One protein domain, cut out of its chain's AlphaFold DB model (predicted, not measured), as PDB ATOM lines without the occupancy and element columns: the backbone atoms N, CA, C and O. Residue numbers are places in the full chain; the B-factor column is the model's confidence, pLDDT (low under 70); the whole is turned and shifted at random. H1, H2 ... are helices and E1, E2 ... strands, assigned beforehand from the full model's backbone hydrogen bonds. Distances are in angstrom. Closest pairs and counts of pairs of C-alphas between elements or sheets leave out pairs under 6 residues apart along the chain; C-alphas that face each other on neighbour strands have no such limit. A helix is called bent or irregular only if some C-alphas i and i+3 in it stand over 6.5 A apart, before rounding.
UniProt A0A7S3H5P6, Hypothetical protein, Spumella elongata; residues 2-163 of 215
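Overview. This is residues 2 to 163 of the 215 residues of the protein "Hypothetical protein" of Spumella elongata (UniProt A0A7S3H5P6). A parallel sheet of four strands lies between helices, with H2 and H7 over one face and H8 and the long H9 over the other. H9 runs along the strands until its residues 157 to 163 stick out; H3, H4 and H5 form a small lobe toward the other end of the longest axis, and H6 packs on H2 and H7. The printed part has 162 residues, with nine named helices and four named strands in the order H1 E1 H2 E2 H3 H4 H5 H6 E3 H7 E4 H8 H9; the class is mixed, helices and strands. It is compact, with a radius of gyration of the C-alphas of 16.4 A, and spans 55 by 35 by 26 A.

Arrangement. H1, residues 2 to 11, only just touches residues 31 to 35 of H2, residues 27 to 38, with 3 pairs of C-alphas within 8 A, the closest Asp 3 and Leu 35 at 7.3 A. E1 (20 to 25), E2 (43 to 49), E3 (91 to 96) and E4 (120 to 125) are parallel neighbours in that order; N 47 and O 22 at 2.7 A, N 92 and O 46 at 2.9 A, and N 93 and O 121 at 2.8 A are within hydrogen-bond range. H2 is over E1 at a height over the sheet of 7.8 A, only just not over E2, on which 2 of its C-alphas fall. H3, residues 55 to 61, touches H5, residues 70 to 75, opposite ways at a shallow tilt of 24 degrees, the closest C-alphas being Gly 56 and Leu 74, 6.1 A. H4, residues 64 to 68, is close to H3 but not clearly touching, with C-alphas 59 and 66 at 6.6 A. H6, residues 80 to 84, touches H2, the closest C-alphas being Ala 30 and Ser 80, 5.6 A. H7, residues 105 to 113, is on the same face as H2, at a height over the sheet of 9.3 A. On the opposite face are H8, residues 133 to 136, and H9, residues 139 to 163, which is over E2 and E3 at a height over the sheet of 10.8 A and stands at 2 degrees to E2 on the local plane. With H9 on one face and H2 and H7 on the other, there are three layers, helices on both faces of a sheet. E1, H2, E2 and E3, H7, E4 are strand-helix-strand units, two parallel neighbour strands with a helix between, each with a right-handed crossover; E2, H3 to H6, E3 is a third unit. Every O i to N i+4 pair is within hydrogen-bond range in H1, H2, H5, H6 and H7; H3 has 2 of 3, H9 20 of 21, and H4 0 of 1, with 1 of 2 O i to N i+3 pairs; H8 is too short for an i+4 pair.

Along the chain. H1 begins at C-alpha 2 (308.888, 214.167, 344.877). H2 is 17.1 A long and E2 17.2 A. H4 is irregular, with C-alphas 65 and 68 at 7.1 A. H9 is 36.1 A long and ends at C-alpha 163 (284.038, 229.329, 356.516).

Size, cuts and confidence. The two C-alphas farthest apart, those of His 68 and Gly 162, are 56.0 A apart. The printed part has no cut, and no link is long. Mean pLDDT of the printed part is 89.0; residues 56 to 77 and 162 to 163 are under 70.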
ATOM      1  N   ALA A   2     309.517 213.030 344.179       91.88
ATOM      2  CA  ALA A   2     308.888 214.167 344.877       91.88
ATOM      3  C   ALA A   2     307.604 214.684 344.187       91.88
ATOM      4  O   ALA A   2     306.578 214.884 344.834       91.88
ATOM      5  N   ASP A   3     307.621 214.798 342.854       92.19
ATOM      6  CA  ASP A   3     306.425 215.091 342.053       92.19
ATOM      7  C   ASP A   3     305.298 214.069 342.215       92.19
ATOM      8  O   ASP A   3     304.128 214.438 342.237       92.19
ATOM      9  N   ALA A   4     305.641 212.783 342.267       94.38
ATOM     10  CA  ALA A   4     304.663 211.710 342.373       94.38
ATOM     11  C   ALA A   4     303.985 211.732 343.746       94.38
ATOM     12  O   ALA A   4     302.764 211.622 343.808       94.38
ATOM     13  N   VAL A   5     304.751 211.968 344.817       93.31
ATOM     14  CA  VAL A   5     304.221 212.139 346.180       93.31
ATOM     15  C   VAL A   5     303.268 213.329 346.239       93.31
ATOM     16  O   VAL A   5     302.135 213.180 346.682       93.31
ATOM     17  N   LEU A   6     303.670 214.490 345.714       92.75
ATOM     18  CA  LEU A   6     302.810 215.675 345.701       92.75
ATOM     19  C   LEU A   6     301.522 215.435 344.897       92.75
ATOM     20  O   LEU A   6     300.426 215.723 345.374       92.75
ATOM     21  N   LYS A   7     301.626 214.834 343.706       92.00
ATOM     22  CA  LYS A   7     300.456 214.468 342.888       92.00
ATOM     23  C   LYS A   7     299.555 213.448 343.581       92.00
ATOM     24  O   LYS A   7     298.342 213.493 343.386       92.00
ATOM     25  N   TYR A   8     300.126 212.536 344.363       93.88
ATOM     26  CA  TYR A   8     299.367 211.593 345.173       93.88
ATOM     27  C   TYR A   8     298.604 212.318 346.286       93.88
ATOM     28  O   TYR A   8     297.397 212.125 346.400       93.88
ATOM     29  N   CYS A   9     299.258 213.210 347.038       93.06
ATOM     30  CA  CYS A   9     298.616 213.992 348.100       93.06
ATOM     31  C   CYS A   9     297.414 214.791 347.581       93.06
ATOM     32  O   CYS A   9     296.347 214.739 348.181       93.06
ATOM     33  N   VAL A  10     297.545 215.443 346.423       92.69
ATOM     34  CA  VAL A  10     296.448 216.215 345.810       92.69
ATOM     35  C   VAL A  10     295.252 215.337 345.423       92.69
ATOM     36  O   VAL A  10     294.114 215.794 345.458       92.69
ATOM     37  N   LYS A  11     295.485 214.073 345.056       93.56
ATOM     38  CA  LYS A  11     294.422 213.125 344.679       93.56
ATOM     39  C   LYS A  11     293.849 212.350 345.867       93.56
ATOM     40  O   LYS A  11     292.830 211.681 345.718       93.56
ATOM     41  N   HIS A  12     294.512 212.384 347.018       95.12
ATOM     42  CA  HIS A  12     294.131 211.575 348.163       95.12
ATOM     43  C   HIS A  12     292.920 212.199 348.886       95.12
ATOM     44  O   HIS A  12     293.000 213.369 349.265       95.12
ATOM     45  N   PRO A  13     291.837 211.446 349.176       92.38
ATOM     46  CA  PRO A  13     290.586 211.999 349.716       92.38
ATOM     47  C   PRO A  13     290.732 212.814 351.006       92.38
ATOM     48  O   PRO A  13     289.965 213.736 351.251       92.38
ATOM     49  N   ARG A  14     291.722 212.475 351.842       91.00
ATOM     50  CA  ARG A  14     291.990 213.182 353.108       91.00
ATOM     51  C   ARG A  14     292.995 214.333 352.997       91.00
ATOM     52  O   ARG A  14     293.121 215.098 353.943       91.00
ATOM     53  N   LEU A  15     293.761 214.414 351.907       90.62
ATOM     54  CA  LEU A  15     294.873 215.369 351.775       90.62
ATOM     55  C   LEU A  15     294.642 216.403 350.667       90.62
ATOM     56  O   LEU A  15     295.351 217.402 350.631       90.62
ATOM     57  N   SER A  16     293.656 216.195 349.793       88.94
ATOM     58  CA  SER A  16     293.371 217.041 348.628       88.94
ATOM     59  C   SER A  16     293.103 218.509 348.969       88.94
ATOM     60  O   SER A  16     293.442 219.388 348.181       88.94
ATOM     61  N   ASN A  17     292.545 218.778 350.152       86.38
ATOM     62  CA  ASN A  17     292.253 220.130 350.641       86.38
ATOM     63  C   ASN A  17     293.377 220.723 351.512       86.38
ATOM     64  O   ASN A  17     293.238 221.829 352.035       86.38
ATOM     65  N   SER A  18     294.491 220.006 351.677       88.62
ATOM     66  CA  SER A  18     295.613 220.418 352.518       88.62
ATOM     67  C   SER A  18     296.761 220.964 351.677       88.62
ATOM     68  O   SER A  18     297.116 220.417 350.633       88.62
ATOM     69  N   LYS A  19     297.405 222.023 352.170       90.69
ATOM     70  CA  LYS A  19     298.694 222.477 351.638       90.69
ATOM     71  C   LYS A  19     299.841 221.726 352.307       90.69
ATOM     72  O   LYS A  19     299.756 221.353 353.474       90.69
ATOM     73  N   MET A  20     300.929 221.537 351.571       93.50
ATOM     74  CA  MET A  20     302.100 220.790 352.027       93.50
ATOM     75  C   MET A  20     303.141 221.714 352.658       93.50
ATOM     76  O   MET A  20     303.420 222.793 352.133       93.50
ATOM     77  N   LEU A  21     303.761 221.262 353.744       96.12
ATOM     78  CA  LEU A  21     305.029 221.807 354.222       96.12
ATOM     79  C   LEU A  21     306.159 220.949 353.667       96.12
ATOM     80  O   LEU A  21     306.130 219.725 353.794       96.12
ATOM     81  N   LEU A  22     307.129 221.588 353.021       97.62
ATOM     82  CA  LEU A  22     308.282 220.895 352.457       97.62
ATOM     83  C   LEU A  22     309.480 221.088 353.376       97.62
ATOM     84  O   LEU A  22     309.852 222.221 353.650       97.62
ATOM     85  N   PHE A  23     310.094 219.994 353.813       98.00
ATOM     86  CA  PHE A  23     311.343 220.005 354.567       98.00
ATOM     87  C   PHE A  23     312.417 219.284 353.759       98.00
ATOM     88  O   PHE A  23     312.177 218.191 353.240       98.00
ATOM     89  N   GLY A  24     313.594 219.889 353.642       97.25
ATOM     90  CA  GLY A  24     314.700 219.300 352.904       97.25
ATOM     91  C   GLY A  24     316.059 219.708 353.451       97.25
ATOM     92  O   GLY A  24     316.363 220.895 353.540       97.25
ATOM     93  N   ARG A  25     316.900 218.708 353.732       96.56
ATOM     94  CA  ARG A  25     318.305 218.891 354.110       96.56
ATOM     95  C   ARG A  25     319.232 218.603 352.937       96.56
ATOM     96  O   ARG A  25     318.987 217.640 352.205       96.56
ATOM     97  N   SER A  26     320.303 219.381 352.774       93.88
ATOM     98  CA  SER A  26     321.318 219.152 351.740       93.88
ATOM     99  C   SER A  26     320.662 219.026 350.362       93.88
ATOM    100  O   SER A  26     319.904 219.914 349.971       93.88
ATOM    101  N   LEU A  27     320.838 217.913 349.649       91.50
ATOM    102  CA  LEU A  27     320.160 217.640 348.378       91.50
ATOM    103  C   LEU A  27     318.631 217.791 348.438       91.50
ATOM    104  O   LEU A  27     318.007 218.312 347.511       91.50
ATOM    105  N   GLY A  28     318.024 217.363 349.546       93.75
ATOM    106  CA  GLY A  28     316.588 217.479 349.772       93.75
ATOM    107  C   GLY A  28     316.112 218.931 349.783       93.75
ATOM    108  O   GLY A  28     314.998 219.198 349.340       93.75
ATOM    109  N   GLY A  29     316.953 219.878 350.214       95.81
ATOM    110  CA  GLY A  29     316.639 221.309 350.197       95.81
ATOM    111  C   GLY A  29     316.489 221.849 348.773       95.81
ATOM    112  O   GLY A  29     315.493 222.501 348.458       95.81
ATOM    113  N   ALA A  30     317.399 221.480 347.867       93.81
ATOM    114  CA  ALA A  30     317.295 221.826 346.448       93.81
ATOM    115  C   ALA A  30     316.031 221.227 345.799       93.81
ATOM    116  O   ALA A  30     315.345 221.887 345.008       93.81
ATOM    117  N   VAL A  31     315.673 219.990 346.168       94.00
ATOM    118  CA  VAL A  31     314.426 219.346 345.726       94.00
ATOM    119  C   VAL A  31     313.200 220.087 346.265       94.00
ATOM    120  O   VAL A  31     312.283 220.362 345.489       94.00
ATOM    121  N   ALA A  32     313.189 220.458 347.549       96.88
ATOM    122  CA  ALA A  32     312.100 221.198 348.185       96.88
ATOM    123  C   ALA A  32     311.883 222.572 347.531       96.88
ATOM    124  O   ALA A  32     310.757 222.888 347.146       96.88
ATOM    125  N   ILE A  33     312.956 223.340 347.301       96.50
ATOM    126  CA  ILE A  33     312.910 224.629 346.588       96.50
ATOM    127  C   ILE A  33     312.343 224.439 345.174       96.50
ATOM    128  O   ILE A  33     311.435 225.155 344.753       96.50
ATOM    129  N   SER A  34     312.840 223.439 344.441       94.75
ATOM    130  CA  SER A  34     312.389 223.143 343.077       94.75
ATOM    131  C   SER A  34     310.925 222.696 343.009       94.75
ATOM    132  O   SER A  34     310.232 222.959 342.026       94.75
ATOM    133  N   LEU A  35     310.429 222.003 344.035       95.31
ATOM    134  CA  LEU A  35     309.031 221.592 344.113       95.31
ATOM    135  C   LEU A  35     308.124 222.777 344.474       95.31
ATOM    136  O   LEU A  35     307.098 222.968 343.825       95.31
ATOM    137  N   ALA A  36     308.537 223.610 345.434       96.44
ATOM    138  CA  ALA A  36     307.815 224.818 345.831       96.44
ATOM    139  C   ALA A  36     307.668 225.825 344.686       96.44
ATOM    140  O   ALA A  36     306.602 226.414 344.519       96.44
ATOM    141  N   GLN A  37     308.708 225.978 343.861       95.75
ATOM    142  CA  GLN A  37     308.685 226.892 342.719       95.75
ATOM    143  C   GLN A  37     307.713 226.424 341.627       95.75
ATOM    144  O   GLN A  37     307.024 227.248 341.028       95.75
ATOM    145  N   ARG A  38     307.611 225.109 341.393       94.31
ATOM    146  CA  ARG A  38     306.728 224.538 340.361       94.31
ATOM    147  C   ARG A  38     305.270 224.424 340.793       94.31
ATOM    148  O   ARG A  38     304.386 224.513 339.947       94.31
ATOM    149  N   TYR A  39     305.015 224.232 342.087       94.94
ATOM    150  CA  TYR A  39     303.668 224.048 342.635       94.94
ATOM    151  C   TYR A  39     303.354 225.043 343.765       94.94
ATOM    152  O   TYR A  39     302.978 224.631 344.866       94.94
ATOM    153  N   PRO A  40     303.466 226.360 343.524       94.81
ATOM    154  CA  PRO A  40     303.396 227.361 344.588       94.81
ATOM    155  C   PRO A  40     302.033 227.422 345.290       94.81
ATOM    156  O   PRO A  40     301.959 227.823 346.447       94.81
ATOM    157  N   SER A  41     300.946 227.015 344.625       93.38
ATOM    158  CA  SER A  41     299.601 226.974 345.217       93.38
ATOM    159  C   SER A  41     299.406 225.824 346.210       93.38
ATOM    160  O   SER A  41     298.563 225.931 347.103       93.38
ATOM    161  N   LEU A  42     300.188 224.750 346.071       94.00
ATOM    162  CA  LEU A  42     300.075 223.524 346.864       94.00
ATOM    163  C   LEU A  42     300.993 223.524 348.090       94.00
ATOM    164  O   LEU A  42     300.841 222.681 348.971       94.00
ATOM    165  N   VAL A  43     301.931 224.467 348.166       95.50
ATOM    166  CA  VAL A  43     302.921 224.545 349.240       95.50
ATOM    167  C   VAL A  43     302.555 225.668 350.204       95.50
ATOM    168  O   VAL A  43     302.393 226.823 349.817       95.50
ATOM    169  N   ALA A  44     302.408 225.312 351.478       95.56
ATOM    170  CA  ALA A  44     302.149 226.242 352.568       95.56
ATOM    171  C   ALA A  44     303.424 226.963 353.001       95.56
ATOM    172  O   ALA A  44     303.369 228.163 353.235       95.56
ATOM    173  N   GLY A  45     304.553 226.257 353.060       97.25
ATOM    174  CA  GLY A  45     305.842 226.784 353.496       97.25
ATOM    175  C   GLY A  45     306.978 225.809 353.201       97.25
ATOM    176  O   GLY A  45     306.742 224.644 352.862       97.25
ATOM    177  N   VAL A  46     308.209 226.299 353.312       98.31
ATOM    178  CA  VAL A  46     309.422 225.531 353.017       98.31
ATOM    179  C   VAL A  46     310.397 225.639 354.183       98.31
ATOM    180  O   VAL A  46     310.593 226.711 354.737       98.31
ATOM    181  N   ILE A  47     311.031 224.535 354.543       98.62
ATOM    182  CA  ILE A  47     312.124 224.477 355.503       98.62
ATOM    183  C   ILE A  47     313.321 223.890 354.765       98.62
ATOM    184  O   ILE A  47     313.238 222.798 354.193       98.62
ATOM    185  N   VAL A  48     314.423 224.628 354.754       98.19
ATOM    186  CA  VAL A  48     315.671 224.206 354.127       98.19
ATOM    187  C   VAL A  48     316.782 224.170 355.156       98.19
ATOM    188  O   VAL A  48     316.953 225.110 355.930       98.19
ATOM    189  N   GLU A  49     317.546 223.087 355.141       98.38
ATOM    190  CA  GLU A  49     318.631 222.860 356.087       98.38
ATOM    191  C   GLU A  49     319.929 222.510 355.355       98.38
ATOM    192  O   GLU A  49     319.918 221.631 354.489       98.38
ATOM    193  N   ASN A  50     321.035 223.191 355.673       96.62
ATOM    194  CA  ASN A  50     322.375 222.907 355.128       96.62
ATOM    195  C   ASN A  50     322.380 222.608 353.611       96.62
ATOM    196  O   ASN A  50     322.921 221.603 353.151       96.62
ATOM    197  N   THR A  51     321.685 223.436 352.822       95.00
ATOM    198  CA  THR A  51     321.526 223.266 351.369       95.00
ATOM    199  C   THR A  51     322.382 224.258 350.579       95.00
ATOM    200  O   THR A  51     322.892 225.244 351.109       95.00
ATOM    201  N   PHE A  52     322.549 223.987 349.288       91.81
ATOM    202  CA  PHE A  52     323.493 224.677 348.408       91.81
ATOM    203  C   PHE A  52     322.793 225.552 347.352       91.81
ATOM    204  O   PHE A  52     321.614 225.372 347.035       91.81
ATOM    205  N   LEU A  53     323.547 226.496 346.773       89.44
ATOM    206  CA  LEU A  53     323.066 227.439 345.745       89.44
ATOM    207  C   LEU A  53     322.819 226.774 344.391       89.44
ATOM    208  O   LEU A  53     321.833 227.075 343.712       89.44
ATOM    209  N   SER A  54     323.720 225.878 344.010       83.81
ATOM    210  CA  SER A  54     323.590 224.982 342.874       83.81
ATOM    211  C   SER A  54     324.484 223.765 343.091       83.81
ATOM    212  O   SER A  54     325.451 223.814 343.857       83.81
ATOM    213  N   VAL A  55     324.179 222.656 342.417       71.31
ATOM    214  CA  VAL A  55     325.088 221.499 342.453       71.31
ATOM    215  C   VAL A  55     326.367 221.784 341.668       71.31
ATOM    216  O   VAL A  55     327.400 221.195 341.966       71.31
ATOM    217  N   GLY A  56     326.314 222.688 340.682       64.75
ATOM    218  CA  GLY A  56     327.500 223.120 339.943       64.75
ATOM    219  C   GLY A  56     328.545 223.737 340.868       64.75
ATOM    220  O   GLY A  56     329.690 223.290 340.863       64.75
ATOM    221  N   ASP A  57     328.114 224.653 341.740       63.66
ATOM    222  CA  ASP A  57     328.989 225.314 342.720       63.66
ATOM    223  C   ASP A  57     329.599 224.311 343.712       63.66
ATOM    224  O   ASP A  57     330.750 224.443 344.118       63.66
ATOM    225  N   MET A  58     328.840 223.273 344.078       64.44
ATOM    226  CA  MET A  58     329.294 222.239 345.009       64.44
ATOM    227  C   MET A  58     330.271 221.240 344.370       64.44
ATOM    228  O   MET A  58     331.261 220.851 344.990       64.44
ATOM    229  N   VAL A  59     330.011 220.806 343.132       64.25
ATOM    230  CA  VAL A  59     330.840 219.808 342.431       64.25
ATOM    231  C   VAL A  59     332.227 220.356 342.123       64.25
ATOM    232  O   VAL A  59     333.206 219.614 342.227       64.25
ATOM    233  N   ASP A  60     332.319 221.637 341.768       60.00
ATOM    234  CA  ASP A  60     333.589 222.243 341.378       60.00
ATOM    235  C   ASP A  60     334.515 222.493 342.592       60.00
ATOM    236  O   ASP A  60     335.735 222.469 342.425       60.00
ATOM    237  N   VAL A  61     333.968 222.633 343.813       61.12
ATOM    238  CA  VAL A  61     334.742 222.927 345.041       61.12
ATOM    239  C   VAL A  61     334.947 221.703 345.944       61.12
ATOM    240  O   VAL A  61     336.053 221.488 346.432       61.12
ATOM    241  N   LEU A  62     333.915 220.886 346.169       58.06
ATOM    242  CA  LEU A  62     333.896 219.904 347.269       58.06
ATOM    243  C   LEU A  62     333.940 218.445 346.814       58.06
ATOM    244  O   LEU A  62     334.286 217.560 347.595       58.06
ATOM    245  N   MET A  63     333.594 218.159 345.557       60.62
ATOM    246  CA  MET A  63     333.407 216.780 345.098       60.62
ATOM    247  C   MET A  63     334.132 216.476 343.778       60.62
ATOM    248  O   MET A  63     333.503 216.086 342.787       60.62
ATOM    249  N   PRO A  64     335.478 216.554 343.748       62.47
ATOM    250  CA  PRO A  64     336.263 216.242 342.555       62.47
ATOM    251  C   PRO A  64     336.094 214.793 342.061       62.47
ATOM    252  O   PRO A  64     336.325 214.527 340.885       62.47
ATOM    253  N   PHE A  65     335.640 213.856 342.902       59.91
ATOM    254  CA  PHE A  65     335.329 212.476 342.501       59.91
ATOM    255  C   PHE A  65     334.015 212.349 341.706       59.91
ATOM    256  O   PHE A  65     333.851 211.419 340.919       59.91
ATOM    257  N   LEU A  66     333.098 213.314 341.834       59.78
ATOM    258  CA  LEU A  66     331.841 213.375 341.077       59.78
ATOM    259  C   LEU A  66     332.007 214.032 339.695       59.78
ATOM    260  O   LEU A  66     331.043 214.110 338.928       59.78
ATOM    261  N   LYS A  67     333.236 214.424 339.317       63.84
ATOM    262  CA  LYS A  67     333.576 214.973 337.989       63.84
ATOM    263  C   LYS A  67     333.040 214.121 336.835       63.84
ATOM    264  O   LYS A  67     332.587 214.672 335.836       63.84
ATOM    265  N   HIS A  68     333.032 212.795 336.980       64.50
ATOM    266  CA  HIS A  68     332.568 211.873 335.937       64.50
ATOM    267  C   HIS A  68     331.047 211.881 335.730       64.50
ATOM    268  O   HIS A  68     330.585 211.608 334.625       64.50
ATOM    269  N   ILE A  69     330.264 212.256 336.749       62.97
ATOM    270  CA  ILE A  69     328.806 212.404 336.627       62.97
ATOM    271  C   ILE A  69     328.358 213.869 336.546       62.97
ATOM    272  O   ILE A  69     327.167 214.137 336.381       62.97
ATOM    273  N   ARG A  70     329.306 214.819 336.560       65.25
ATOM    274  CA  ARG A  70     329.088 216.270 336.426       65.25
ATOM    275  C   ARG A  70     328.117 216.613 335.301       65.25
ATOM    276  O   ARG A  70     327.207 217.399 335.505       65.25
ATOM    277  N   ARG A  71     328.246 215.985 334.128       64.69
ATOM    278  CA  ARG A  71     327.357 216.252 332.979       64.69
ATOM    279  C   ARG A  71     325.895 215.877 333.244       64.69
ATOM    280  O   ARG A  71     325.003 216.542 332.730       64.69
ATOM    281  N   PHE A  72     325.647 214.825 334.020       61.78
ATOM    282  CA  PHE A  72     324.296 214.413 334.407       61.78
ATOM    283  C   PHE A  72     323.748 215.299 335.523       61.78
ATOM    284  O   PHE A  72     322.603 215.727 335.458       61.78
ATOM    285  N   VAL A  73     324.597 215.636 336.489       62.97
ATOM    286  CA  VAL A  73     324.264 216.501 337.622       62.97
ATOM    287  C   VAL A  73     323.941 217.931 337.171       62.97
ATOM    288  O   VAL A  73     322.903 218.471 337.542       62.97
ATOM    289  N   LEU A  74     324.758 218.517 336.294       64.75
ATOM    290  CA  LEU A  74     324.515 219.841 335.713       64.75
ATOM    291  C   LEU A  74     323.270 219.863 334.814       64.75
ATOM    292  O   LEU A  74     322.581 220.874 334.743       64.75
ATOM    293  N   LYS A  75     322.924 218.739 334.170       61.56
ATOM    294  CA  LYS A  75     321.685 218.620 333.380       61.56
ATOM    295  C   LYS A  75     320.415 218.758 334.221       61.56
ATOM    296  O   LYS A  75     319.361 219.047 333.662       61.56
ATOM    297  N   MET A  76     320.492 218.533 335.534       60.28
ATOM    298  CA  MET A  76     319.323 218.546 336.415       60.28
ATOM    299  C   MET A  76     318.863 219.963 336.803       60.28
ATOM    300  O   MET A  76     317.820 220.084 337.443       60.28
ATOM    301  N   ASN A  77     319.575 221.027 336.390       64.12
ATOM    302  CA  ASN A  77     319.209 222.437 336.612       64.12
ATOM    303  C   ASN A  77     318.713 222.696 338.053       64.12
ATOM    304  O   ASN A  77     317.605 223.192 338.304       64.12
ATOM    305  N   TRP A  78     319.503 222.253 339.035       71.50
ATOM    306  CA  TRP A  78     319.237 222.424 340.469       71.50
ATOM    307  C   TRP A  78     319.787 223.760 340.969       71.50
ATOM    308  O   TRP A  78     320.520 223.823 341.951       71.50
ATOM    309  N   ASP A  79     319.404 224.829 340.275       84.81
ATOM    310  CA  ASP A  79     319.771 226.203 340.602       84.81
ATOM    311  C   ASP A  79     318.848 226.737 341.695       84.81
ATOM    312  O   ASP A  79     317.898 227.486 341.439       84.81
ATOM    313  N   SER A  80     319.091 226.301 342.932       88.50
ATOM    314  CA  SER A  80     318.360 226.760 344.115       88.50
ATOM    315  C   SER A  80     318.342 228.287 344.198       88.50
ATOM    316  O   SER A  80     317.302 228.861 344.495       88.50
ATOM    317  N   HIS A  81     319.456 228.948 343.867       88.56
ATOM    318  CA  HIS A  81     319.591 230.408 343.896       88.56
ATOM    319  C   HIS A  81     318.625 231.139 342.947       88.56
ATOM    320  O   HIS A  81     318.069 232.169 343.322       88.56
ATOM    321  N   ILE A  82     318.368 230.593 341.754       91.00
ATOM    322  CA  ILE A  82     317.395 231.162 340.807       91.00
ATOM    323  C   ILE A  82     315.979 230.894 341.312       91.00
ATOM    324  O   ILE A  82     315.145 231.791 341.389       91.00
ATOM    325  N   LYS A  83     315.706 229.642 341.684       93.94
ATOM    326  CA  LYS A  83     314.352 229.189 342.023       93.94
ATOM    327  C   LYS A  83     313.832 229.802 343.317       93.94
ATOM    328  O   LYS A  83     312.638 230.070 343.418       93.94
ATOM    329  N   ILE A  84     314.709 230.019 344.297       96.31
ATOM    330  CA  ILE A  84     314.312 230.547 345.602       96.31
ATOM    331  C   ILE A  84     313.825 231.996 345.516       96.31
ATOM    332  O   ILE A  84     312.960 232.394 346.295       96.31
ATOM    333  N   ALA A  85     314.320 232.760 344.538       95.56
ATOM    334  CA  ALA A  85     313.933 234.150 344.334       95.56
ATOM    335  C   ALA A  85     312.447 234.308 343.982       95.56
ATOM    336  O   ALA A  85     311.860 235.344 344.288       95.56
ATOM    337  N   ASP A  86     311.825 233.277 343.402       95.12
ATOM    338  CA  ASP A  86     310.417 233.271 342.992       95.12
ATOM    339  C   ASP A  86     309.449 232.703 344.035       95.12
ATOM    340  O   ASP A  86     308.227 232.776 343.849       95.12
ATOM    341  N   LEU A  87     309.960 232.149 345.136       97.62
ATOM    342  CA  LEU A  87     309.117 231.572 346.175       97.62
ATOM    343  C   LEU A  87     308.350 232.661 346.923       97.62
ATOM    344  O   LEU A  87     308.914 233.665 347.346       97.62
ATOM    345  N   LYS A  88     307.043 232.439 347.093       96.69
ATOM    346  CA  LYS A  88     306.116 233.392 347.730       96.69
ATOM    347  C   LYS A  88     305.651 232.959 349.117       96.69
ATOM    348  O   LYS A  88     305.140 233.775 349.867       96.69
ATOM    349  N   MET A  89     305.803 231.687 349.454       96.50
ATOM    350  CA  MET A  89     305.442 231.127 350.756       96.50
ATOM    351  C   MET A  89     306.508 231.435 351.820       96.50
ATOM    352  O   MET A  89     307.631 231.773 351.448       96.50
ATOM    353  N   PRO A  90     306.199 231.309 353.126       97.44
ATOM    354  CA  PRO A  90     307.198 231.431 354.181       97.44
ATOM    355  C   PRO A  90     308.316 230.390 354.064       97.44
ATOM    356  O   PRO A  90     308.059 229.248 353.663       97.44
ATOM    357  N   ILE A  91     309.532 230.773 354.460       98.50
ATOM    358  CA  ILE A  91     310.711 229.903 354.416       98.50
ATOM    359  C   ILE A  91     311.490 229.960 355.736       98.50
ATOM    360  O   ILE A  91     311.847 231.043 356.195       98.50
ATOM    361  N   LEU A  92     311.804 228.800 356.309       98.56
ATOM    362  CA  LEU A  92     312.746 228.654 357.419       98.56
ATOM    363  C   LEU A  92     314.079 228.112 356.893       98.56
ATOM    364  O   LEU A  92     314.118 227.076 356.230       98.56
ATOM    365  N   PHE A  93     315.166 228.805 357.209       98.62
ATOM    366  CA  PHE A  93     316.531 228.416 356.876       98.62
ATOM    367  C   PHE A  93     317.250 227.962 358.141       98.62
ATOM    368  O   PHE A  93     317.383 228.753 359.071       98.62
ATOM    369  N   ILE A  94     317.740 226.725 358.167       98.62
ATOM    370  CA  ILE A  94     318.534 226.183 359.277       98.62
ATOM    371  C   ILE A  94     319.946 225.893 358.772       98.62
ATOM    372  O   ILE A  94     320.133 225.076 357.874       98.62
ATOM    373  N   ALA A  95     320.945 226.571 359.317       98.19
ATOM    374  CA  ALA A  95     322.325 226.456 358.861       98.19
ATOM    375  C   ALA A  95     323.251 226.123 360.028       98.19
ATOM    376  O   ALA A  95     323.335 226.903 360.973       98.19
ATOM    377  N   GLY A  96     323.969 225.008 359.946       98.06
ATOM    378  CA  GLY A  96     325.156 224.776 360.762       98.06
ATOM    379  C   GLY A  96     326.247 225.758 360.348       98.06
ATOM    380  O   GLY A  96     326.505 225.915 359.155       98.06
ATOM    381  N   ASP A  97     326.845 226.475 361.294       96.56
ATOM    382  CA  ASP A  97     327.901 227.449 360.987       96.56
ATOM    383  C   ASP A  97     329.302 226.828 360.852       96.56
ATOM    384  O   ASP A  97     330.203 227.475 360.320       96.56
ATOM    385  N   SER A  98     329.442 225.560 361.240       96.62
ATOM    386  CA  SER A  98     330.628 224.716 361.075       96.62
ATOM    387  C   SER A  98     330.420 223.645 359.995       96.62
ATOM    388  O   SER A  98     331.065 222.598 360.010       96.62
ATOM    389  N   ASP A  99     329.490 223.859 359.058       94.12
ATOM    390  CA  ASP A  99     329.275 222.944 357.937       94.12
ATOM    391  C   ASP A  99     330.430 223.024 356.923       94.12
ATOM    392  O   ASP A  99     330.548 223.967 356.137       94.12
ATOM    393  N   GLU A 100     331.289 222.006 356.939       88.19
ATOM    394  CA  GLU A 100     332.415 221.869 356.010       88.19
ATOM    395  C   GLU A 100     332.007 221.290 354.645       88.19
ATOM    396  O   GLU A 100     332.730 221.464 353.663       88.19
ATOM    397  N   LEU A 101     330.860 220.603 354.559       86.69
ATOM    398  CA  LEU A 101     330.386 219.981 353.319       86.69
ATOM    399  C   LEU A 101     329.615 220.963 352.449       86.69
ATOM    400  O   LEU A 101     329.742 220.931 351.228       86.69
ATOM    401  N   VAL A 102     328.803 221.820 353.058       88.75
ATOM    402  CA  VAL A 102     328.102 222.909 352.384       88.75
ATOM    403  C   VAL A 102     328.374 224.185 353.169       88.75
ATOM    404  O   VAL A 102     327.670 224.464 354.138       88.75
ATOM    405  N   PRO A 103     329.363 224.992 352.744       90.56
ATOM    406  CA  PRO A 103     329.754 226.184 353.474       90.56
ATOM    407  C   PRO A 103     328.548 227.081 353.828       90.56
ATOM    408  O   PRO A 103     327.729 227.370 352.943       90.56
ATOM    409  N   PRO A 104     328.445 227.606 355.066       93.12
ATOM    410  CA  PRO A 104     327.258 228.331 355.549       93.12
ATOM    411  C   PRO A 104     326.871 229.554 354.702       93.12
ATOM    412  O   PRO A 104     325.725 230.016 354.713       93.12
ATOM    413  N   ILE A 105     327.822 230.086 353.926       93.88
ATOM    414  CA  ILE A 105     327.592 231.162 352.960       93.88
ATOM    415  C   ILE A 105     326.502 230.818 351.937       93.88
ATOM    416  O   ILE A 105     325.768 231.715 351.519       93.88
ATOM    417  N   HIS A 106     326.333 229.544 351.568       94.38
ATOM    418  CA  HIS A 106     325.266 229.120 350.662       94.38
ATOM    419  C   HIS A 106     323.889 229.381 351.272       94.38
ATOM    420  O   HIS A 106     323.053 230.027 350.642       94.38
ATOM    421  N   MET A 107     323.679 228.961 352.520       97.06
ATOM    422  CA  MET A 107     322.425 229.180 353.241       97.06
ATOM    423  C   MET A 107     322.134 230.668 353.431       97.06
ATOM    424  O   MET A 107     321.017 231.122 353.171       97.06
ATOM    425  N   ARG A 108     323.147 231.456 353.807       97.31
ATOM    426  CA  ARG A 108     323.020 232.916 353.933       97.31
ATOM    427  C   ARG A 108     322.659 233.580 352.604       97.31
ATOM    428  O   ARG A 108     321.822 234.478 352.562       97.31
ATOM    429  N   THR A 109     323.266 233.128 351.512       96.62
ATOM    430  CA  THR A 109     322.983 233.652 350.172       96.62
ATOM    431  C   THR A 109     321.565 233.292 349.731       96.62
ATOM    432  O   THR A 109     320.846 234.163 349.251       96.62
ATOM    433  N   LEU A 110     321.114 232.055 349.961       97.25
ATOM    434  CA  LEU A 110     319.737 231.642 349.674       97.25
ATOM    435  C   LEU A 110     318.712 232.473 350.459       97.25
ATOM    436  O   LEU A 110     317.732 232.931 349.874       97.25
ATOM    437  N   TYR A 111     318.963 232.727 351.746       98.38
ATOM    438  CA  TYR A 111     318.124 233.608 352.565       98.38
ATOM    439  C   TYR A 111     318.012 235.017 351.968       98.38
ATOM    440  O   TYR A 111     316.913 235.566 351.864       98.38
ATOM    441  N   ASN A 112     319.135 235.588 351.526       98.00
ATOM    442  CA  ASN A 112     319.165 236.916 350.913       98.00
ATOM    443  C   ASN A 112     318.434 236.956 349.563       98.00
ATOM    444  O   ASN A 112     317.795 237.959 349.249       98.00
ATOM    445  N   LEU A 113     318.505 235.877 348.778       97.69
ATOM    446  CA  LEU A 113     317.841 235.768 347.477       97.69
ATOM    447  C   LEU A 113     316.333 235.524 347.587       97.69
ATOM    448  O   LEU A 113     315.600 235.875 346.665       97.69
ATOM    449  N   ALA A 114     315.846 234.976 348.704       97.38
ATOM    450  CA  ALA A 114     314.426 234.757 348.977       97.38
ATOM    451  C   ALA A 114     313.687 236.081 349.265       97.38
ATOM    452  O   ALA A 114     313.222 236.338 350.374       97.38
ATOM    453  N   VAL A 115     313.616 236.979 348.283       95.88
ATOM    454  CA  VAL A 115     313.063 238.335 348.445       95.88
ATOM    455  C   VAL A 115     311.552 238.414 348.249       95.88
ATOM    456  O   VAL A 115     310.934 239.362 348.719       95.88
ATOM    457  N   ARG A 116     310.946 237.432 347.571       96.94
ATOM    458  CA  ARG A 116     309.503 237.414 347.268       96.94
ATOM    459  C   ARG A 116     308.671 236.618 348.274       96.94
ATOM    460  O   ARG A 116     307.444 236.620 348.162       96.94
ATOM    461  N   CYS A 117     309.307 235.945 349.232       96.75
ATOM    462  CA  CYS A 117     308.608 235.159 350.241       96.75
ATOM    463  C   CYS A 117     307.827 236.073 351.190       96.75
ATOM    464  O   CYS A 117     308.289 237.158 351.541       96.75
ATOM    465  N   THR A 118     306.673 235.618 351.675       95.25
ATOM    466  CA  THR A 118     305.887 236.376 352.662       95.25
ATOM    467  C   THR A 118     306.580 236.503 354.017       95.25
ATOM    468  O   THR A 118     306.287 237.426 354.768       95.25
ATOM    469  N   HIS A 119     307.457 235.558 354.357       95.50
ATOM    470  CA  HIS A 119     308.220 235.556 355.599       95.50
ATOM    471  C   HIS A 119     309.477 234.699 355.427       95.50
ATOM    472  O   HIS A 119     309.423 233.656 354.774       95.50
ATOM    473  N   ARG A 120     310.598 235.120 356.015       96.38
ATOM    474  CA  ARG A 120     311.828 234.325 356.057       96.38
ATOM    475  C   ARG A 120     312.470 234.388 357.432       96.38
ATOM    476  O   ARG A 120     312.706 235.476 357.955       96.38
ATOM    477  N   GLU A 121     312.823 233.226 357.956       97.69
ATOM    478  CA  GLU A 121     313.543 233.069 359.216       97.69
ATOM    479  C   GLU A 121     314.900 232.412 358.957       97.69
ATOM    480  O   GLU A 121     314.990 231.468 358.174       97.69
ATOM    481  N   TYR A 122     315.954 232.910 359.604       98.38
ATOM    482  CA  TYR A 122     317.285 232.312 359.546       98.38
ATOM    483  C   TYR A 122     317.713 231.861 360.937       98.38
ATOM    484  O   TYR A 122     317.857 232.684 361.841       98.38
ATOM    485  N   PHE A 123     317.962 230.568 361.085       98.38
ATOM    486  CA  PHE A 123     318.467 229.953 362.299       98.38
ATOM    487  C   PHE A 123     319.878 229.412 362.054       98.38
ATOM    488  O   PHE A 123     320.072 228.460 361.301       98.38
ATOM    489  N   SER A 124     320.867 230.052 362.678       98.06
ATOM    490  CA  SER A 124     322.258 229.597 362.664       98.06
ATOM    491  C   SER A 124     322.501 228.705 363.878       98.06
ATOM    492  O   SER A 124     322.327 229.163 365.007       98.06
ATOM    493  N   VAL A 125     322.916 227.463 363.657       98.25
ATOM    494  CA  VAL A 125     323.297 226.520 364.710       98.25
ATOM    495  C   VAL A 125     324.795 226.650 364.951       98.25
ATOM    496  O   VAL A 125     325.590 226.184 364.137       98.25
ATOM    497  N   LEU A 126     325.152 227.305 366.058       97.62
ATOM    498  CA  LEU A 126     326.541 227.499 366.474       97.62
ATOM    499  C   LEU A 126     327.197 226.153 366.794       97.62
ATOM    500  O   LEU A 126     326.701 225.411 367.637       97.62
ATOM    501  N   GLY A 127     328.308 225.851 366.129       97.12
ATOM    502  CA  GLY A 127     329.002 224.569 366.209       97.12
ATOM    503  C   GLY A 127     328.356 223.452 365.384       97.12
ATOM    504  O   GLY A 127     328.892 222.350 365.368       97.12
ATOM    505  N   GLY A 128     327.237 223.715 364.703       97.44
ATOM    506  CA  GLY A 128     326.546 222.718 363.888       97.44
ATOM    507  C   GLY A 128     327.314 222.415 362.606       97.44
ATOM    508  O   GLY A 128     327.664 223.326 361.856       97.44
ATOM    509  N   THR A 129     327.536 221.138 362.336       96.56
ATOM    510  CA  THR A 129     328.087 220.603 361.091       96.56
ATOM    511  C   THR A 129     326.961 220.183 360.134       96.56
ATOM    512  O   THR A 129     325.781 220.485 360.337       96.56
ATOM    513  N   HIS A 130     327.301 219.491 359.043       95.06
ATOM    514  CA  HIS A 130     326.343 219.150 357.989       95.06
ATOM    515  C   HIS A 130     325.160 218.292 358.466       95.06
ATOM    516  O   HIS A 130     324.059 218.401 357.922       95.06
ATOM    517  N   ASN A 131     325.383 217.415 359.451       94.88
ATOM    518  CA  ASN A 131     324.449 216.339 359.794       94.88
ATOM    519  C   ASN A 131     324.010 216.302 361.262       94.88
ATOM    520  O   ASN A 131     323.252 215.398 361.599       94.88
ATOM    521  N   ASP A 132     324.442 217.240 362.101       96.38
ATOM    522  CA  ASP A 132     324.225 217.217 363.558       96.38
ATOM    523  C   ASP A 132     323.533 218.484 364.096       96.38
ATOM    524  O   ASP A 132     323.392 218.646 365.303       96.38
ATOM    525  N   THR A 133     323.058 219.376 363.225       96.12
ATOM    526  CA  THR A 133     322.356 220.623 363.594       96.12
ATOM    527  C   THR A 133     321.258 220.404 364.641       96.12
ATOM    528  O   THR A 133     321.136 221.187 365.579       96.12
ATOM    529  N   PHE A 134     320.475 219.330 364.509       95.88
ATOM    530  CA  PHE A 134     319.399 218.961 365.431       95.88
ATOM    531  C   PHE A 134     319.910 218.466 366.789       95.88
ATOM    532  O   PHE A 134     319.221 218.614 367.796       95.88
ATOM    533  N   GLU A 135     321.100 217.873 366.819       97.12
ATOM    534  CA  GLU A 135     321.751 217.387 368.032       97.12
ATOM    535  C   GLU A 135     322.428 218.550 368.761       97.12
ATOM    536  O   GLU A 135     322.167 218.772 369.942       97.12
ATOM    537  N   VAL A 136     323.195 219.366 368.032       97.06
ATOM    538  CA  VAL A 136     323.930 220.522 368.559       97.06
ATOM    539  C   VAL A 136     322.989 221.605 369.092       97.06
ATOM    540  O   VAL A 136     323.200 222.117 370.189       97.06
ATOM    541  N   ALA A 137     321.926 221.953 368.358       96.81
ATOM    542  CA  ALA A 137     320.943 222.933 368.836       96.81
ATOM    543  C   ALA A 137     319.915 222.342 369.818       96.81
ATOM    544  O   ALA A 137     319.219 223.100 370.502       96.81
ATOM    545  N   GLY A 138     319.791 221.014 369.887       97.19
ATOM    546  CA  GLY A 138     318.900 220.310 370.805       97.19
ATOM    547  C   GLY A 138     317.473 220.865 370.809       97.19
ATOM    548  O   GLY A 138     316.801 220.937 369.781       97.19
ATOM    549  N   ILE A 139     316.998 221.277 371.987       97.25
ATOM    550  CA  ILE A 139     315.625 221.772 372.191       97.25
ATOM    551  C   ILE A 139     315.304 222.966 371.286       97.25
ATOM    552  O   ILE A 139     314.192 223.038 370.760       97.25
ATOM    553  N   GLU A 140     316.258 223.873 371.060       97.44
ATOM    554  CA  GLU A 140     316.025 225.077 370.257       97.44
ATOM    555  C   GLU A 140     315.672 224.724 368.806       97.44
ATOM    556  O   GLU A 140     314.757 225.319 368.239       97.44
ATOM    557  N   TYR A 141     316.305 223.696 368.229       98.06
ATOM    558  CA  TYR A 141     315.988 223.213 366.880       98.06
ATOM    559  C   TYR A 141     314.509 222.825 366.754       98.06
ATOM    560  O   TYR A 141     313.790 223.296 365.868       98.06
ATOM    561  N   TYR A 142     314.021 222.006 367.688       97.50
ATOM    562  CA  TYR A 142     312.627 221.566 367.695       97.50
ATOM    563  C   TYR A 142     311.662 222.700 368.034       97.50
ATOM    564  O   TYR A 142     310.542 222.720 367.521       97.50
ATOM    565  N   HIS A 143     312.085 223.662 368.855       97.62
ATOM    566  CA  HIS A 143     311.290 224.845 369.155       97.62
ATOM    567  C   HIS A 143     311.065 225.699 367.907       97.62
ATOM    568  O   HIS A 143     309.922 226.052 367.614       97.62
ATOM    569  N   ARG A 144     312.120 225.947 367.124       97.19
ATOM    570  CA  ARG A 144     312.058 226.673 365.846       97.19
ATOM    571  C   ARG A 144     311.163 225.965 364.838       97.19
ATOM    572  O   ARG A 144     310.255 226.580 364.282       97.19
ATOM    573  N   LEU A 145     311.346 224.654 364.669       96.88
ATOM    574  CA  LEU A 145     310.489 223.850 363.795       96.88
ATOM    575  C   LEU A 145     309.021 223.911 364.221       96.88
ATOM    576  O   LEU A 145     308.143 224.149 363.393       96.88
ATOM    577  N   ARG A 146     308.741 223.713 365.513       96.50
ATOM    578  CA  ARG A 146     307.374 223.739 366.039       96.50
ATOM    579  C   ARG A 146     306.742 225.113 365.868       96.50
ATOM    580  O   ARG A 146     305.587 225.170 365.455       96.50
ATOM    581  N   ALA A 147     307.470 226.187 366.168       96.00
ATOM    582  CA  ALA A 147     306.991 227.555 366.002       96.00
ATOM    583  C   ALA A 147     306.608 227.821 364.542       96.00
ATOM    584  O   ALA A 147     305.465 228.194 364.277       96.00
ATOM    585  N   PHE A 148     307.501 227.498 363.603       96.31
ATOM    586  CA  PHE A 148     307.248 227.649 362.174       96.31
ATOM    587  C   PHE A 148     306.029 226.834 361.719       96.31
ATOM    588  O   PHE A 148     305.122 227.371 361.089       96.31
ATOM    589  N   ILE A 149     305.944 225.549 362.086       95.25
ATOM    590  CA  ILE A 149     304.820 224.670 361.715       95.25
ATOM    591  C   ILE A 149     303.492 225.183 362.294       95.25
ATOM    592  O   ILE A 149     302.467 225.178 361.604       95.25
ATOM    593  N   LYS A 150     303.499 225.644 363.551       93.25
ATOM    594  CA  LYS A 150     302.298 226.110 364.253       93.25
ATOM    595  C   LYS A 150     301.620 227.263 363.516       93.25
ATOM    596  O   LYS A 150     300.393 227.277 363.435       93.25
ATOM    597  N   GLU A 151     302.378 228.169 362.898       88.69
ATOM    598  CA  GLU A 151     301.803 229.270 362.116       88.69
ATOM    599  C   GLU A 151     300.900 228.795 360.970       88.69
ATOM    600  O   GLU A 151     299.957 229.485 360.574       88.69
ATOM    601  N   PHE A 152     301.187 227.634 360.383       88.12
ATOM    602  CA  PHE A 152     300.372 227.078 359.302       88.12
ATOM    603  C   PHE A 152     299.122 226.393 359.836       88.12
ATOM    604  O   PHE A 152     298.052 226.564 359.254       88.12
ATOM    605  N   VAL A 153     299.244 225.677 360.956       84.38
ATOM    606  CA  VAL A 153     298.109 225.032 361.627       84.38
ATOM    607  C   VAL A 153     297.111 226.083 362.112       84.38
ATOM    608  O   VAL A 153     295.921 225.977 361.824       84.38
ATOM    609  N   ASP A 154     297.592 227.149 362.756       86.38
ATOM    610  CA  ASP A 154     296.742 228.234 363.248       86.38
ATOM    611  C   ASP A 154     296.031 228.965 362.096       86.38
ATOM    612  O   ASP A 154     294.842 229.275 362.189       86.38
ATOM    613  N   ARG A 155     296.734 229.228 360.981       81.31
ATOM    614  CA  ARG A 155     296.132 229.828 359.776       81.31
ATOM    615  C   ARG A 155     295.062 228.929 359.164       81.31
ATOM    616  O   ARG A 155     293.992 229.423 358.820       81.31
ATOM    617  N   ALA A 156     295.329 227.629 359.050       80.00
ATOM    618  CA  ALA A 156     294.359 226.666 358.539       80.00
ATOM    619  C   ALA A 156     293.115 226.579 359.439       80.00
ATOM    620  O   ALA A 156     291.996 226.590 358.932       80.00
ATOM    621  N   GLY A 157     293.301 226.580 360.765       78.56
ATOM    622  CA  GLY A 157     292.207 226.589 361.738       78.56
ATOM    623  C   GLY A 157     291.322 227.833 361.633       78.56
ATOM    624  O   GLY A 157     290.100 227.714 361.642       78.56
ATOM    625  N   LYS A 158     291.918 229.020 361.451       80.62
ATOM    626  CA  LYS A 158     291.169 230.275 361.254       80.62
ATOM    627  C   LYS A 158     290.344 230.276 359.965       80.62
ATOM    628  O   LYS A 158     289.204 230.721 359.992       80.62
ATOM    629  N   ILE A 159     290.888 229.755 358.862       79.38
ATOM    630  CA  ILE A 159     290.151 229.625 357.590       79.38
ATOM    631  C   ILE A 159     288.976 228.653 357.752       79.38
ATOM    632  O   ILE A 159     287.864 228.950 357.332       79.38
ATOM    633  N   ALA A 160     289.203 227.509 358.404       75.94
ATOM    634  CA  ALA A 160     288.152 226.527 358.650       75.94
ATOM    635  C   ALA A 160     287.051 227.046 359.593       75.94
ATOM    636  O   ALA A 160     285.903 226.642 359.447       75.94
ATOM    637  N   ALA A 161     287.387 227.918 360.548       74.75
ATOM    638  CA  ALA A 161     286.417 228.567 361.427       74.75
ATOM    639  C   ALA A 161     285.623 229.666 360.699       74.75
ATOM    640  O   ALA A 161     284.402 229.661 360.773       74.75
ATOM    641  N   GLY A 162     286.287 230.535 359.930       66.50
ATOM    642  CA  GLY A 162     285.620 231.609 359.181       66.50
ATOM    643  C   GLY A 162     284.669 231.107 358.089       66.50
ATOM    644  O   GLY A 162     283.627 231.710 357.869       66.50
ATOM    645  N   ASN A 163     284.961 229.960 357.466       60.59
ATOM    646  CA  ASN A 163     284.038 229.329 356.516       60.59
ATOM    647  C   ASN A 163     282.767 228.760 357.177       60.59
ATOM    648  O   ASN A 163     281.790 228.523 356.476       60.59
TER     649      ASN A 163